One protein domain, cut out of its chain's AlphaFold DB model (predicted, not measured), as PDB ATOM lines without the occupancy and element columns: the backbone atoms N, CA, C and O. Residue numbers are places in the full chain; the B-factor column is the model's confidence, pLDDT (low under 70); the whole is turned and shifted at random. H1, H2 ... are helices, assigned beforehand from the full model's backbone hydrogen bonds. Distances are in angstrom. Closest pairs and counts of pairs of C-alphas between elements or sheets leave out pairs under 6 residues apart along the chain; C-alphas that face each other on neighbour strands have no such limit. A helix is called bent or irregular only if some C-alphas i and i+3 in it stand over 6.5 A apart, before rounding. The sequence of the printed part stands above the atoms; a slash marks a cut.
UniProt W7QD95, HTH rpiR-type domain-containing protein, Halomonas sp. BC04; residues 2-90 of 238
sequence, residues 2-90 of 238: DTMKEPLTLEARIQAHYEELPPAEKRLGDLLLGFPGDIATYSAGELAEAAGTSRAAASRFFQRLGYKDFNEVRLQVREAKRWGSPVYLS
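Overview. This is residues 2 to 90 of the 238 residues of the protein "HTH rpiR-type domain-containing protein" of Halomonas sp. BC04 (UniProt W7QD95). A helical hairpin, H1 and H2 side by side, is crossed by H4, which runs across H2 at nearly a right angle; the short H3 is joined to H4 at a corner, and H5 leads away from H4 past the beginning of H1. Residues 2 to 8 form a tail leading into H1, and residues 83 to 90 form another tail that turns aside after the end of H5. The printed part has 89 residues with five named helices, in the order H1, H2, H3, H4, H5, and no named strand: the class is all helix, with mostly crossed packing. It is compact, with a radius of gyration of the C-alphas of 12.7 A, and spans 32 by 32 by 20 A.

Arrangement. H1, residues 10 to 20, and H2, residues 23 to 33, are a hairpin: they touch at a shallow tilt of 25 degrees, opposite ways, and their closest C-alphas are those of Ile 14 and Gly 29, 6.1 A apart. H3, residues 44 to 50, only just touches H2, with 3 pairs of C-alphas within 8 A; the closest are those of Leu 28 and Ala 48, 6.8 A apart, and the lines are about perpendicular at 84 degrees. H4, residues 55 to 64, touches H3 at a steep tilt of 67 degrees, only just short of about perpendicular, opposite ways; the closest C-alphas are those of Gly 45 and Arg 55, 5.5 A apart. H4 also touches H2, about perpendicular at 74 degrees, closest at the C-alphas of Glu 25 and Phe 61, 5.7 A apart. H5, residues 70 to 82, only just touches H4, with 3 pairs of C-alphas within 8 A and with residues 70 to 73 alone; the closest C-alphas are those of Phe 62 and Phe 70, 6.5 A apart. With residues 73 to 77 alone H5 only just touches H1, again with 3 pairs, closest at the C-alphas of Leu 10 and Val 73, 7.1 A apart. H1 and H3 are apart, and so are H2 and H5. Every O i to N i+4 pair is within hydrogen-bond range in H3, H4 and H5; in H1 it is 5 of 7 and in H2 6 of 7.

Along the chain. H1 begins at C-alpha 10, (32.777, 109.869, 7.876), and measures 15.9 A from first to last C-alpha; it is irregular, with C-alphas 16 and 19 standing 7.9 A apart. H2 measures 15.3 A, H3 9.9 A and H4 14.2 A. H5, the longest helix by residues, measures 18.6 A and ends at C-alpha 82, (37.210, 107.465, 23.060).

Size, cuts and confidence. The two C-alphas farthest apart are those of Asp 2 and Gly 52, at 38.0 A. The printed part has no cut. The links H1 to H2, H3 to H4 and H4 to H5 are tight, H2 to H3 is short, and no link is long. The mean pLDDT of the printed part is 73.9; residues 2 to 8, 34 to 38 and 79 to 90 are under 70.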
ATOM      1  N   ASP A   2      45.816 128.444   2.180       29.45
ATOM      2  CA  ASP A   2      44.893 127.321   2.031       29.45
ATOM      3  C   ASP A   2      43.869 127.324   3.176       29.45
ATOM      4  O   ASP A   2      44.232 127.286   4.352       29.45
ATOM      5  N   THR A   3      42.590 127.468   2.838       28.77
ATOM      6  CA  THR A   3      41.465 127.414   3.779       28.77
ATOM      7  C   THR A   3      41.401 126.025   4.407       28.77
ATOM      8  O   THR A   3      40.911 125.083   3.785       28.77
ATOM      9  N   MET A   4      41.896 125.909   5.641       30.28
ATOM     10  CA  MET A   4      41.789 124.712   6.477       30.28
ATOM     11  C   MET A   4      40.312 124.330   6.649       30.28
ATOM     12  O   MET A   4      39.598 124.907   7.466       30.28
ATOM     13  N   LYS A   5      39.842 123.373   5.844       34.88
ATOM     14  CA  LYS A   5      38.525 122.748   5.993       34.88
ATOM     15  C   LYS A   5      38.549 121.848   7.227       34.88
ATOM     16  O   LYS A   5      39.411 120.979   7.337       34.88
ATOM     17  N   GLU A   6      37.599 122.055   8.134       43.78
ATOM     18  CA  GLU A   6      37.376 121.195   9.299       43.78
ATOM     19  C   GLU A   6      37.288 119.711   8.894       43.78
ATOM     20  O   GLU A   6      36.740 119.389   7.828       43.78
ATOM     21  N   PRO A   7      37.801 118.776   9.714       54.72
ATOM     22  CA  PRO A   7      37.707 117.356   9.416       54.72
ATOM     23  C   PRO A   7      36.250 116.887   9.544       54.72
ATOM     24  O   PRO A   7      35.789 116.493  10.609       54.72
ATOM     25  N   LEU A   8      35.527 116.899   8.423       63.66
ATOM     26  CA  LEU A   8      34.180 116.337   8.323       63.66
ATOM     27  C   LEU A   8      34.168 114.874   8.792       63.66
ATOM     28  O   LEU A   8      35.097 114.111   8.489       63.66
ATOM     29  N   THR A   9      33.107 114.486   9.503       75.50
ATOM     30  CA  THR A   9      32.896 113.096   9.932       75.50
ATOM     31  C   THR A   9      32.755 112.173   8.722       75.50
ATOM     32  O   THR A   9      32.429 112.627   7.619       75.50
ATOM     33  N   LEU A  10      32.972 110.871   8.924       81.12
ATOM     34  CA  LEU A  10      32.777 109.869   7.876       81.12
ATOM     35  C   LEU A  10      31.379 109.976   7.259       81.12
ATOM     36  O   LEU A  10      31.247 110.012   6.040       81.12
ATOM     37  N   GLU A  11      30.345 110.099   8.088       77.06
ATOM     38  CA  GLU A  11      28.958 110.224   7.640       77.06
ATOM     39  C   GLU A  11      28.746 111.495   6.812       77.06
ATOM     40  O   GLU A  11      28.151 111.437   5.737       77.06
ATOM     41  N   ALA A  12      29.281 112.634   7.268       70.00
ATOM     42  CA  ALA A  12      29.167 113.906   6.560       70.00
ATOM     43  C   ALA A  12      29.864 113.872   5.190       70.00
ATOM     44  O   ALA A  12      29.323 114.384   4.209       70.00
ATOM     45  N   ARG A  13      31.032 113.225   5.093       81.94
ATOM     46  CA  ARG A  13      31.747 113.040   3.819       81.94
ATOM     47  C   ARG A  13      30.981 112.136   2.868       81.94
ATOM     48  O   ARG A  13      30.827 112.491   1.701       81.94
ATOM     49  N   ILE A  14      30.474 110.998   3.355       83.75
ATOM     50  CA  ILE A  14      29.633 110.099   2.549       83.75
ATOM     51  C   ILE A  14      28.457 110.884   1.983       83.75
ATOM     52  O   ILE A  14      28.181 110.791   0.791       83.75
ATOM     53  N   GLN A  15      27.809 111.691   2.821       76.00
ATOM     54  CA  GLN A  15      26.635 112.450   2.434       76.00
ATOM     55  C   GLN A  15      26.934 113.525   1.383       76.00
ATOM     56  O   GLN A  15      26.163 113.668   0.434       76.00
ATOM     57  N   ALA A  16      28.047 114.248   1.532       78.38
ATOM     58  CA  ALA A  16      28.462 115.301   0.609       78.38
ATOM     59  C   ALA A  16      28.776 114.770  -0.798       78.38
ATOM     60  O   ALA A  16      28.469 115.430  -1.784       78.38
ATOM     61  N   HIS A  17      29.347 113.566  -0.896       82.81
ATOM     62  CA  HIS A  17      29.711 112.950  -2.174       82.81
ATOM     63  C   HIS A  17      28.664 111.964  -2.708       82.81
ATOM     64  O   HIS A  17      28.846 111.425  -3.797       82.81
ATOM     65  N   TYR A  18      27.580 111.709  -1.962       81.88
ATOM     66  CA  TYR A  18      26.684 110.573  -2.197       81.88
ATOM     67  C   TYR A  18      26.124 110.527  -3.623       81.88
ATOM     68  O   TYR A  18      26.123 109.469  -4.253       81.88
ATOM     69  N   GLU A  19      25.675 111.663  -4.161       81.81
ATOM     70  CA  GLU A  19      25.071 111.721  -5.500       81.81
ATOM     71  C   GLU A  19      26.059 111.330  -6.610       81.81
ATOM     72  O   GLU A  19      25.669 110.652  -7.564       81.81
ATOM     73  N   GLU A  20      27.342 111.643  -6.424       85.75
ATOM     74  CA  GLU A  20      28.442 111.397  -7.364       85.75
ATOM     75  C   GLU A  20      29.027 109.977  -7.260       85.75
ATOM     76  O   GLU A  20      29.894 109.587  -8.052       85.75
ATOM     77  N   LEU A  21      28.580 109.181  -6.281       85.50
ATOM     78  CA  LEU A  21      29.081 107.827  -6.069       85.50
ATOM     79  C   LEU A  21      28.577 106.852  -7.156       85.50
ATOM     80  O   LEU A  21      27.372 106.765  -7.422       85.50
ATOM     81  N   PRO A  22      29.462 106.021  -7.738       89.19
ATOM     82  CA  PRO A  22      29.074 104.885  -8.566       89.19
ATOM     83  C   PRO A  22      28.198 103.879  -7.803       89.19
ATOM     84  O   PRO A  22      28.306 103.769  -6.582       89.19
ATOM     85  N   PRO A  23      27.408 103.031  -8.491       85.38
ATOM     86  CA  PRO A  23      26.487 102.094  -7.839       85.38
ATOM     87  C   PRO A  23      27.124 101.135  -6.824       85.38
ATOM     88  O   PRO A  23      26.459 100.716  -5.882       85.38
ATOM     89  N   ALA A  24      28.387 100.743  -7.020       83.56
ATOM     90  CA  ALA A  24      29.118  99.924  -6.051       83.56
ATOM     91  C   ALA A  24      29.505 100.732  -4.804       83.56
ATOM     92  O   ALA A  24      29.333 100.263  -3.688       83.56
ATOM     93  N   GLU A  25      29.962 101.964  -4.992       87.75
ATOM     94  CA  GLU A  25      30.362 102.860  -3.908       87.75
ATOM     95  C   GLU A  25      29.145 103.342  -3.096       87.75
ATOM     96  O   GLU A  25      29.226 103.403  -1.873       87.75
ATOM     97  N   LYS A  26      27.985 103.559  -3.742       85.50
ATOM     98  CA  LYS A  26      26.709 103.841  -3.055       85.50
ATOM     99  C   LYS A  26      26.337 102.739  -2.067       85.50
ATOM    100  O   LYS A  26      26.047 103.050  -0.922       85.50
ATOM    101  N   ARG A  27      26.452 101.460  -2.455       81.62
ATOM    102  CA  ARG A  27      26.178 100.329  -1.543       81.62
ATOM    103  C   ARG A  27      27.084 100.328  -0.316       81.62
ATOM    104  O   ARG A  27      26.633  99.989   0.771       81.62
ATOM    105  N   LEU A  28      28.352 100.695  -0.490       86.31
ATOM    106  CA  LEU A  28      29.292 100.794   0.622       86.31
ATOM    107  C   LEU A  28      28.958 101.986   1.531       86.31
ATOM    108  O   LEU A  28      28.971 101.838   2.750       86.31
ATOM    109  N   GLY A  29      28.587 103.131   0.954       84.00
ATOM    110  CA  GLY A  29      28.064 104.278   1.700       84.00
ATOM    111  C   GLY A  29      26.797 103.939   2.489       84.00
ATOM    112  O   GLY A  29      26.728 104.236   3.678       84.00
ATOM    113  N   ASP A  30      25.844 103.244   1.865       79.06
ATOM    114  CA  ASP A  30      24.602 102.786   2.498       79.06
ATOM    115  C   ASP A  30      24.886 101.847   3.672       79.06
ATOM    116  O   ASP A  30      24.318 102.012   4.754       79.06
ATOM    117  N   LEU A  31      25.795 100.881   3.474       80.12
ATOM    118  CA  LEU A  31      26.224  99.962   4.523       80.12
ATOM    119  C   LEU A  31      26.797 100.736   5.710       80.12
ATOM    120  O   LEU A  31      26.394 100.479   6.838       80.12
ATOM    121  N   LEU A  32      27.713 101.679   5.466       80.06
ATOM    122  CA  LEU A  32      28.392 102.440   6.517       80.06
ATOM    123  C   LEU A  32      27.445 103.384   7.267       80.06
ATOM    124  O   LEU A  32      27.520 103.462   8.490       80.06
ATOM    125  N   LEU A  33      26.517 104.043   6.569       74.75
ATOM    126  CA  LEU A  33      25.493 104.898   7.186       74.75
ATOM    127  C   LEU A  33      24.451 104.090   7.979       74.75
ATOM    128  O   LEU A  33      23.878 104.583   8.953       74.75
ATOM    129  N   GLY A  34      24.193 102.849   7.564       59.03
ATOM    130  CA  GLY A  34      23.274 101.923   8.224       59.03
ATOM    131  C   GLY A  34      23.927 100.989   9.246       59.03
ATOM    132  O   GLY A  34      23.213 100.190   9.853       59.03
ATOM    133  N   PHE A  35      25.251 101.044   9.434       66.88
ATOM    134  CA  PHE A  35      25.986  99.984  10.123       66.88
ATOM    135  C   PHE A  35      25.666  99.945  11.629       66.88
ATOM    136  O   PHE A  35      25.941 100.913  12.343       66.88
ATOM    137  N   PRO A  36      25.110  98.836  12.162       45.06
ATOM    138  CA  PRO A  36      24.806  98.723  13.589       45.06
ATOM    139  C   PRO A  36      26.044  98.387  14.440       45.06
ATOM    140  O   PRO A  36      26.004  98.550  15.661       45.06
ATOM    141  N   GLY A  37      27.115  97.890  13.807       56.22
ATOM    142  CA  GLY A  37      28.340  97.427  14.454       56.22
ATOM    143  C   GLY A  37      29.413  98.506  14.614       56.22
ATOM    144  O   GLY A  37      29.254  99.665  14.237       56.22
ATOM    145  N   ASP A  38      30.549  98.115  15.185       67.81
ATOM    146  CA  ASP A  38      31.716  98.981  15.270       67.81
ATOM    147  C   ASP A  38      32.482  98.977  13.944       67.81
ATOM    148  O   ASP A  38      33.239  98.053  13.691       67.81
ATOM    149  N   ILE A  39      32.351 100.017  13.114       74.56
ATOM    150  CA  ILE A  39      33.124 100.135  11.857       74.56
ATOM    151  C   ILE A  39      34.631  99.935  12.105       74.56
ATOM    152  O   ILE A  39      35.323  99.363  11.266       74.56
ATOM    153  N   ALA A  40      35.146 100.336  13.274       75.00
ATOM    154  CA  ALA A  40      36.560 100.213  13.588       75.00
ATOM    155  C   ALA A  40      37.037  98.785  13.900       75.00
ATOM    156  O   ALA A  40      38.248  98.570  13.987       75.00
ATOM    157  N   THR A  41      36.133  97.816  14.072       75.94
ATOM    158  CA  THR A  41      36.502  96.403  14.255       75.94
ATOM    159  C   THR A  41      36.591  95.630  12.945       75.94
ATOM    160  O   THR A  41      37.100  94.517  12.957       75.94
ATOM    161  N   TYR A  42      36.132  96.204  11.831       80.81
ATOM    162  CA  TYR A  42      36.181  95.570  10.515       80.81
ATOM    163  C   TYR A  42      37.388  96.066   9.721       80.81
ATOM    164  O   TYR A  42      37.911  97.154   9.954       80.81
ATOM    165  N   SER A  43      37.824  95.264   8.758       84.62
ATOM    166  CA  SER A  43      38.750  95.639   7.697       84.62
ATOM    167  C   SER A  43      38.001  96.194   6.480       84.62
ATOM    168  O   SER A  43      36.820  95.916   6.260       84.62
ATOM    169  N   ALA A  44      38.716  96.921   5.615       82.06
ATOM    170  CA  ALA A  44      38.166  97.389   4.341       82.06
ATOM    171  C   ALA A  44      37.643  96.235   3.468       82.06
ATOM    172  O   ALA A  44      36.700  96.414   2.703       82.06
ATOM    173  N   GLY A  45      38.263  95.053   3.574       83.69
ATOM    174  CA  GLY A  45      37.859  93.862   2.833       83.69
ATOM    175  C   GLY A  45      36.527  93.295   3.307       83.69
ATOM    176  O   GLY A  45      35.672  93.024   2.472       83.69
ATOM    177  N   GLU A  46      36.337  93.182   4.620       83.94
ATOM    178  CA  GLU A  46      35.087  92.680   5.207       83.94
ATOM    179  C   GLU A  46      33.922  93.641   4.949       83.94
ATOM    180  O   GLU A  46      32.816  93.207   4.638       83.94
ATOM    181  N   LEU A  47      34.166  94.956   4.996       83.81
ATOM    182  CA  LEU A  47      33.156  95.954   4.629       83.81
ATOM    183  C   LEU A  47      32.820  95.907   3.134       83.81
ATOM    184  O   LEU A  47      31.656  96.038   2.760       83.81
ATOM    185  N   ALA A  48      33.823  95.695   2.275       86.31
ATOM    186  CA  ALA A  48      33.599  95.543   0.843       86.31
ATOM    187  C   ALA A  48      32.721  94.322   0.544       86.31
ATOM    188  O   ALA A  48      31.769  94.433  -0.232       86.31
ATOM    189  N   GLU A  49      33.015  93.193   1.191       85.69
ATOM    190  CA  GLU A  49      32.262  91.946   1.080       85.69
ATOM    191  C   GLU A  49      30.826  92.109   1.589       85.69
ATOM    192  O   GLU A  49      29.883  91.810   0.857       85.69
ATOM    193  N   ALA A  50      30.647  92.698   2.775       81.00
ATOM    194  CA  ALA A  50      29.330  92.989   3.340       81.00
ATOM    195  C   ALA A  50      28.488  93.927   2.452       81.00
ATOM    196  O   ALA A  50      27.267  93.797   2.396       81.00
ATOM    197  N   ALA A  51      29.123  94.848   1.720       82.56
ATOM    198  CA  ALA A  51      28.455  95.736   0.765       82.56
ATOM    199  C   ALA A  51      28.232  95.102  -0.630       82.56
ATOM    200  O   ALA A  51      27.658  95.742  -1.523       82.56
ATOM    201  N   GLY A  52      28.714  93.877  -0.870       84.12
ATOM    202  CA  GLY A  52      28.691  93.246  -2.193       84.12
ATOM    203  C   GLY A  52      29.511  94.033  -3.223       84.12
ATOM    204  O   GLY A  52      29.039  94.339  -4.326       84.12
ATOM    205  N   THR A  53      30.717  94.453  -2.839       89.00
ATOM    206  CA  THR A  53      31.642  95.263  -3.646       89.00
ATOM    207  C   THR A  53      33.049  94.663  -3.645       89.00
ATOM    208  O   THR A  53      33.394  93.839  -2.803       89.00
ATOM    209  N   SER A  54      33.891  95.069  -4.599       88.75
ATOM    210  CA  SER A  54      35.294  94.646  -4.617       88.75
ATOM    211  C   SER A  54      36.152  95.505  -3.683       88.75
ATOM    212  O   SER A  54      35.887  96.692  -3.493       88.75
ATOM    213  N   ARG A  55      37.259  94.946  -3.174       88.88
ATOM    214  CA  ARG A  55      38.250  95.697  -2.372       88.88
ATOM    215  C   ARG A  55      38.762  96.950  -3.089       88.88
ATOM    216  O   ARG A  55      38.964  97.986  -2.463       88.88
ATOM    217  N   ALA A  56      38.925  96.875  -4.412       88.94
ATOM    218  CA  ALA A  56      39.324  98.015  -5.233       88.94
ATOM    219  C   ALA A  56      38.250  99.119  -5.267       88.94
ATOM    220  O   ALA A  56      38.590 100.299  -5.238       88.94
ATOM    221  N   ALA A  57      36.962  98.754  -5.305       87.94
ATOM    222  CA  ALA A  57      35.869  99.721  -5.217       87.94
ATOM    223  C   ALA A  57      35.803 100.375  -3.829       87.94
ATOM    224  O   ALA A  57      35.638 101.587  -3.749       87.94
ATOM    225  N   ALA A  58      36.014  99.608  -2.755       89.44
ATOM    226  CA  ALA A  58      36.072 100.152  -1.399       89.44
ATOM    227  C   ALA A  58      37.247 101.122  -1.197       89.44
ATOM    228  O   ALA A  58      37.068 102.192  -0.624       89.44
ATOM    229  N   SER A  59      38.431 100.798  -1.727       89.81
ATOM    230  CA  SER A  59      39.585 101.707  -1.692       89.81
ATOM    231  C   SER A  59      39.294 103.028  -2.416       89.81
ATOM    232  O   SER A  59      39.475 104.102  -1.845       89.81
ATOM    233  N   ARG A  60      38.743 102.959  -3.641       89.50
ATOM    234  CA  ARG A  60      38.347 104.152  -4.410       89.50
ATOM    235  C   ARG A  60      37.290 104.990  -3.701       89.50
ATOM    236  O   ARG A  60      37.375 106.210  -3.744       89.50
ATOM    237  N   PHE A  61      36.332 104.349  -3.040       91.81
ATOM    238  CA  PHE A  61      35.324 105.040  -2.245       91.81
ATOM    239  C   PHE A  61      35.969 105.883  -1.137       91.81
ATOM    240  O   PHE A  61      35.744 107.087  -1.100       91.81
ATOM    241  N   PHE A  62      36.828 105.307  -0.288       90.56
ATOM    242  CA  PHE A  62      37.476 106.071   0.788       90.56
ATOM    243  C   PHE A  62      38.378 107.193   0.255       90.56
ATOM    244  O   PHE A  62      38.353 108.298   0.795       90.56
ATOM    245  N   GLN A  63      39.084 106.952  -0.852       89.94
ATOM    246  CA  GLN A  63      39.859 107.988  -1.541       89.94
ATOM    247  C   GLN A  63      38.991 109.132  -2.062       89.94
ATOM    248  O   GLN A  63      39.339 110.297  -1.887       89.94
ATOM    249  N   ARG A  64      37.826 108.822  -2.639       90.38
ATOM    250  CA  ARG A  64      36.871 109.828  -3.117       90.38
ATOM    251  C   ARG A  64      36.297 110.672  -1.980       90.38
ATOM    252  O   ARG A  64      36.083 111.862  -2.161       90.38
ATOM    253  N   LEU A  65      36.110 110.081  -0.800       87.62
ATOM    254  CA  LEU A  65      35.713 110.802   0.415       87.62
ATOM    255  C   LEU A  65      36.843 111.659   1.018       87.62
ATOM    256  O   LEU A  65      36.630 112.347   2.021       87.62
ATOM    257  N   GLY A  66      38.039 111.622   0.427       86.69
ATOM    258  CA  GLY A  66      39.199 112.399   0.849       86.69
ATOM    259  C   GLY A  66      40.034 111.745   1.948       86.69
ATOM    260  O   GLY A  66      40.764 112.462   2.626       86.69
ATOM    261  N   TYR A  67      39.924 110.426   2.138       88.00
ATOM    262  CA  TYR A  67      40.833 109.655   2.990       88.00
ATOM    263  C   TYR A  67      41.960 109.043   2.159       88.00
ATOM    264  O   TYR A  67      41.761 108.635   1.019       88.00
ATOM    265  N   LYS A  68      43.152 108.907   2.730       83.81
ATOM    266  CA  LYS A  68      44.281 108.216   2.092       83.81
ATOM    267  C   LYS A  68      43.998 106.726   1.942       83.81
ATOM    268  O   LYS A  68      44.262 106.135   0.894       83.81
ATOM    269  N   ASP A  69      43.454 106.134   2.999       83.88
ATOM    270  CA  ASP A  69      43.091 104.731   3.077       83.88
ATOM    271  C   ASP A  69      42.019 104.493   4.158       83.88
ATOM    272  O   ASP A  69      41.538 105.405   4.832       83.88
ATOM    273  N   PHE A  70      41.640 103.231   4.338       85.62
ATOM    274  CA  PHE A  70      40.686 102.846   5.372       85.62
ATOM    275  C   PHE A  70      41.253 102.923   6.804       85.62
ATOM    276  O   PHE A  70      40.484 103.003   7.761       85.62
ATOM    277  N   ASN A  71      42.578 102.915   6.994       84.62
ATOM    278  CA  ASN A  71      43.152 103.060   8.333       84.62
ATOM    279  C   ASN A  71      42.893 104.461   8.892       84.62
ATOM    280  O   ASN A  71      42.616 104.583  10.084       84.62
ATOM    281  N   GLU A  72      42.923 105.487   8.041       84.50
ATOM    282  CA  GLU A  72      42.565 106.857   8.417       84.50
ATOM    283  C   GLU A  72      41.103 106.954   8.880       84.50
ATOM    284  O   GLU A  72      40.812 107.521   9.933       84.50
ATOM    285  N   VAL A  73      40.188 106.293   8.163       84.50
ATOM    286  CA  VAL A  73      38.775 106.172   8.563       84.50
ATOM    287  C   VAL A  73      38.652 105.476   9.918       84.50
ATOM    288  O   VAL A  73      37.959 105.950  10.820       84.50
ATOM    289  N   ARG A  74      39.354 104.351  10.088       82.38
ATOM    290  CA  ARG A  74      39.347 103.571  11.329       82.38
ATOM    291  C   ARG A  74      39.863 104.384  12.515       82.38
ATOM    292  O   ARG A  74      39.321 104.257  13.611       82.38
ATOM    293  N   LEU A  75      40.887 105.210  12.310       81.31
ATOM    294  CA  LEU A  75      41.421 106.098  13.339       81.31
ATOM    295  C   LEU A  75      40.388 107.158  13.737       81.31
ATOM    296  O   LEU A  75      40.067 107.251  14.920       81.31
ATOM    297  N   GLN A  76      39.787 107.850  12.763       80.00
ATOM    298  CA  GLN A  76      38.765 108.872  13.017       80.00
ATOM    299  C   GLN A  76      37.562 108.308  13.795       80.00
ATOM    300  O   GLN A  76      37.087 108.919  14.753       80.00
ATOM    301  N   VAL A  77      37.094 107.105  13.438       75.56
ATOM    302  CA  VAL A  77      35.986 106.430  14.139       75.56
ATOM    303  C   VAL A  77      36.380 106.010  15.562       75.56
ATOM    304  O   VAL A  77      35.566 106.119  16.482       75.56
ATOM    305  N   ARG A  78      37.615 105.537  15.787       71.38
ATOM    306  CA  ARG A  78      38.101 105.172  17.136       71.38
ATOM    307  C   ARG A  78      38.268 106.387  18.034       71.38
ATOM    308  O   ARG A  78      37.932 106.308  19.215       71.38
ATOM    309  N   GLU A  79      38.772 107.486  17.487       66.06
ATOM    310  CA  GLU A  79      38.890 108.744  18.215       66.06
ATOM    311  C   GLU A  79      37.506 109.230  18.627       66.06
ATOM    312  O   GLU A  79      37.273 109.358  19.823       66.06
ATOM    313  N   ALA A  80      36.543 109.316  17.702       63.34
ATOM    314  CA  ALA A  80      35.155 109.685  18.010       63.34
ATOM    315  C   ALA A  80      34.523 108.869  19.159       63.34
ATOM    316  O   ALA A  80      33.663 109.370  19.882       63.34
ATOM    317  N   LYS A  81      34.953 107.615  19.356       56.97
ATOM    318  CA  LYS A  81      34.481 106.732  20.435       56.97
ATOM    319  C   LYS A  81      35.157 106.946  21.780       56.97
ATOM    320  O   LYS A  81      34.478 106.848  22.801       56.97
ATOM    321  N   ARG A  82      36.467 107.213  21.807       48.16
ATOM    322  CA  ARG A  82      37.210 107.465  23.060       48.16
ATOM    323  C   ARG A  82      36.647 108.659  23.837       48.16
ATOM    324  O   ARG A  82      36.760 108.678  25.056       48.16
ATOM    325  N   TRP A  83      35.992 109.590  23.146       44.16
ATOM    326  CA  TRP A  83      35.391 110.798  23.717       44.16
ATOM    327  C   TRP A  83      33.936 110.630  24.202       44.16
ATOM    328  O   TRP A  83      33.306 111.603  24.596       44.16
ATOM    329  N   GLY A  84      33.386 109.408  24.213       36.81
ATOM    330  CA  GLY A  84      32.166 109.083  24.967       36.81
ATOM    331  C   GLY A  84      30.835 109.652  24.447       36.81
ATOM    332  O   GLY A  84      29.797 109.355  25.035       36.81
ATOM    333  N   SER A  85      30.803 110.406  23.345       38.97
ATOM    334  CA  SER A  85      29.561 110.815  22.675       38.97
ATOM    335  C   SER A  85      29.823 111.223  21.211       38.97
ATOM    336  O   SER A  85      30.808 111.909  20.949       38.97
ATOM    337  N   PRO A  86      28.966 110.865  20.230       45.75
ATOM    338  CA  PRO A  86      29.185 111.156  18.802       45.75
ATOM    339  C   PRO A  86      29.101 112.636  18.377       45.75
ATOM    340  O   PRO A  86      29.104 112.919  17.182       45.75
ATOM    341  N   VAL A  87      28.985 113.574  19.322       44.47
ATOM    342  CA  VAL A  87      28.910 115.030  19.075       44.47
ATOM    343  C   VAL A  87      30.303 115.662  18.860       44.47
ATOM    344  O   VAL A  87      30.408 116.808  18.449       44.47
ATOM    345  N   TYR A  88      31.389 114.916  19.076       48.69
ATOM    346  CA  TYR A  88      32.707 115.496  19.378       48.69
ATOM    347  C   TYR A  88      33.704 115.600  18.206       48.69
ATOM    348  O   TYR A  88      34.848 115.990  18.415       48.69
ATOM    349  N   LEU A  89      33.325 115.281  16.962       44.78
ATOM    350  CA  LEU A  89      34.262 115.425  15.830       44.78
ATOM    351  C   LEU A  89      34.371 116.859  15.279       44.78
ATOM    352  O   LEU A  89      35.315 117.138  14.547       44.78
ATOM    353  N   SER A  90      33.482 117.783  15.658       42.22
ATOM    354  CA  SER A  90      33.629 119.211  15.320       42.22
ATOM    355  C   SER A  90      34.556 119.974  16.280       42.22
ATOM    356  O   SER A  90      35.041 121.047  15.933       42.22
TER     357      SER A  90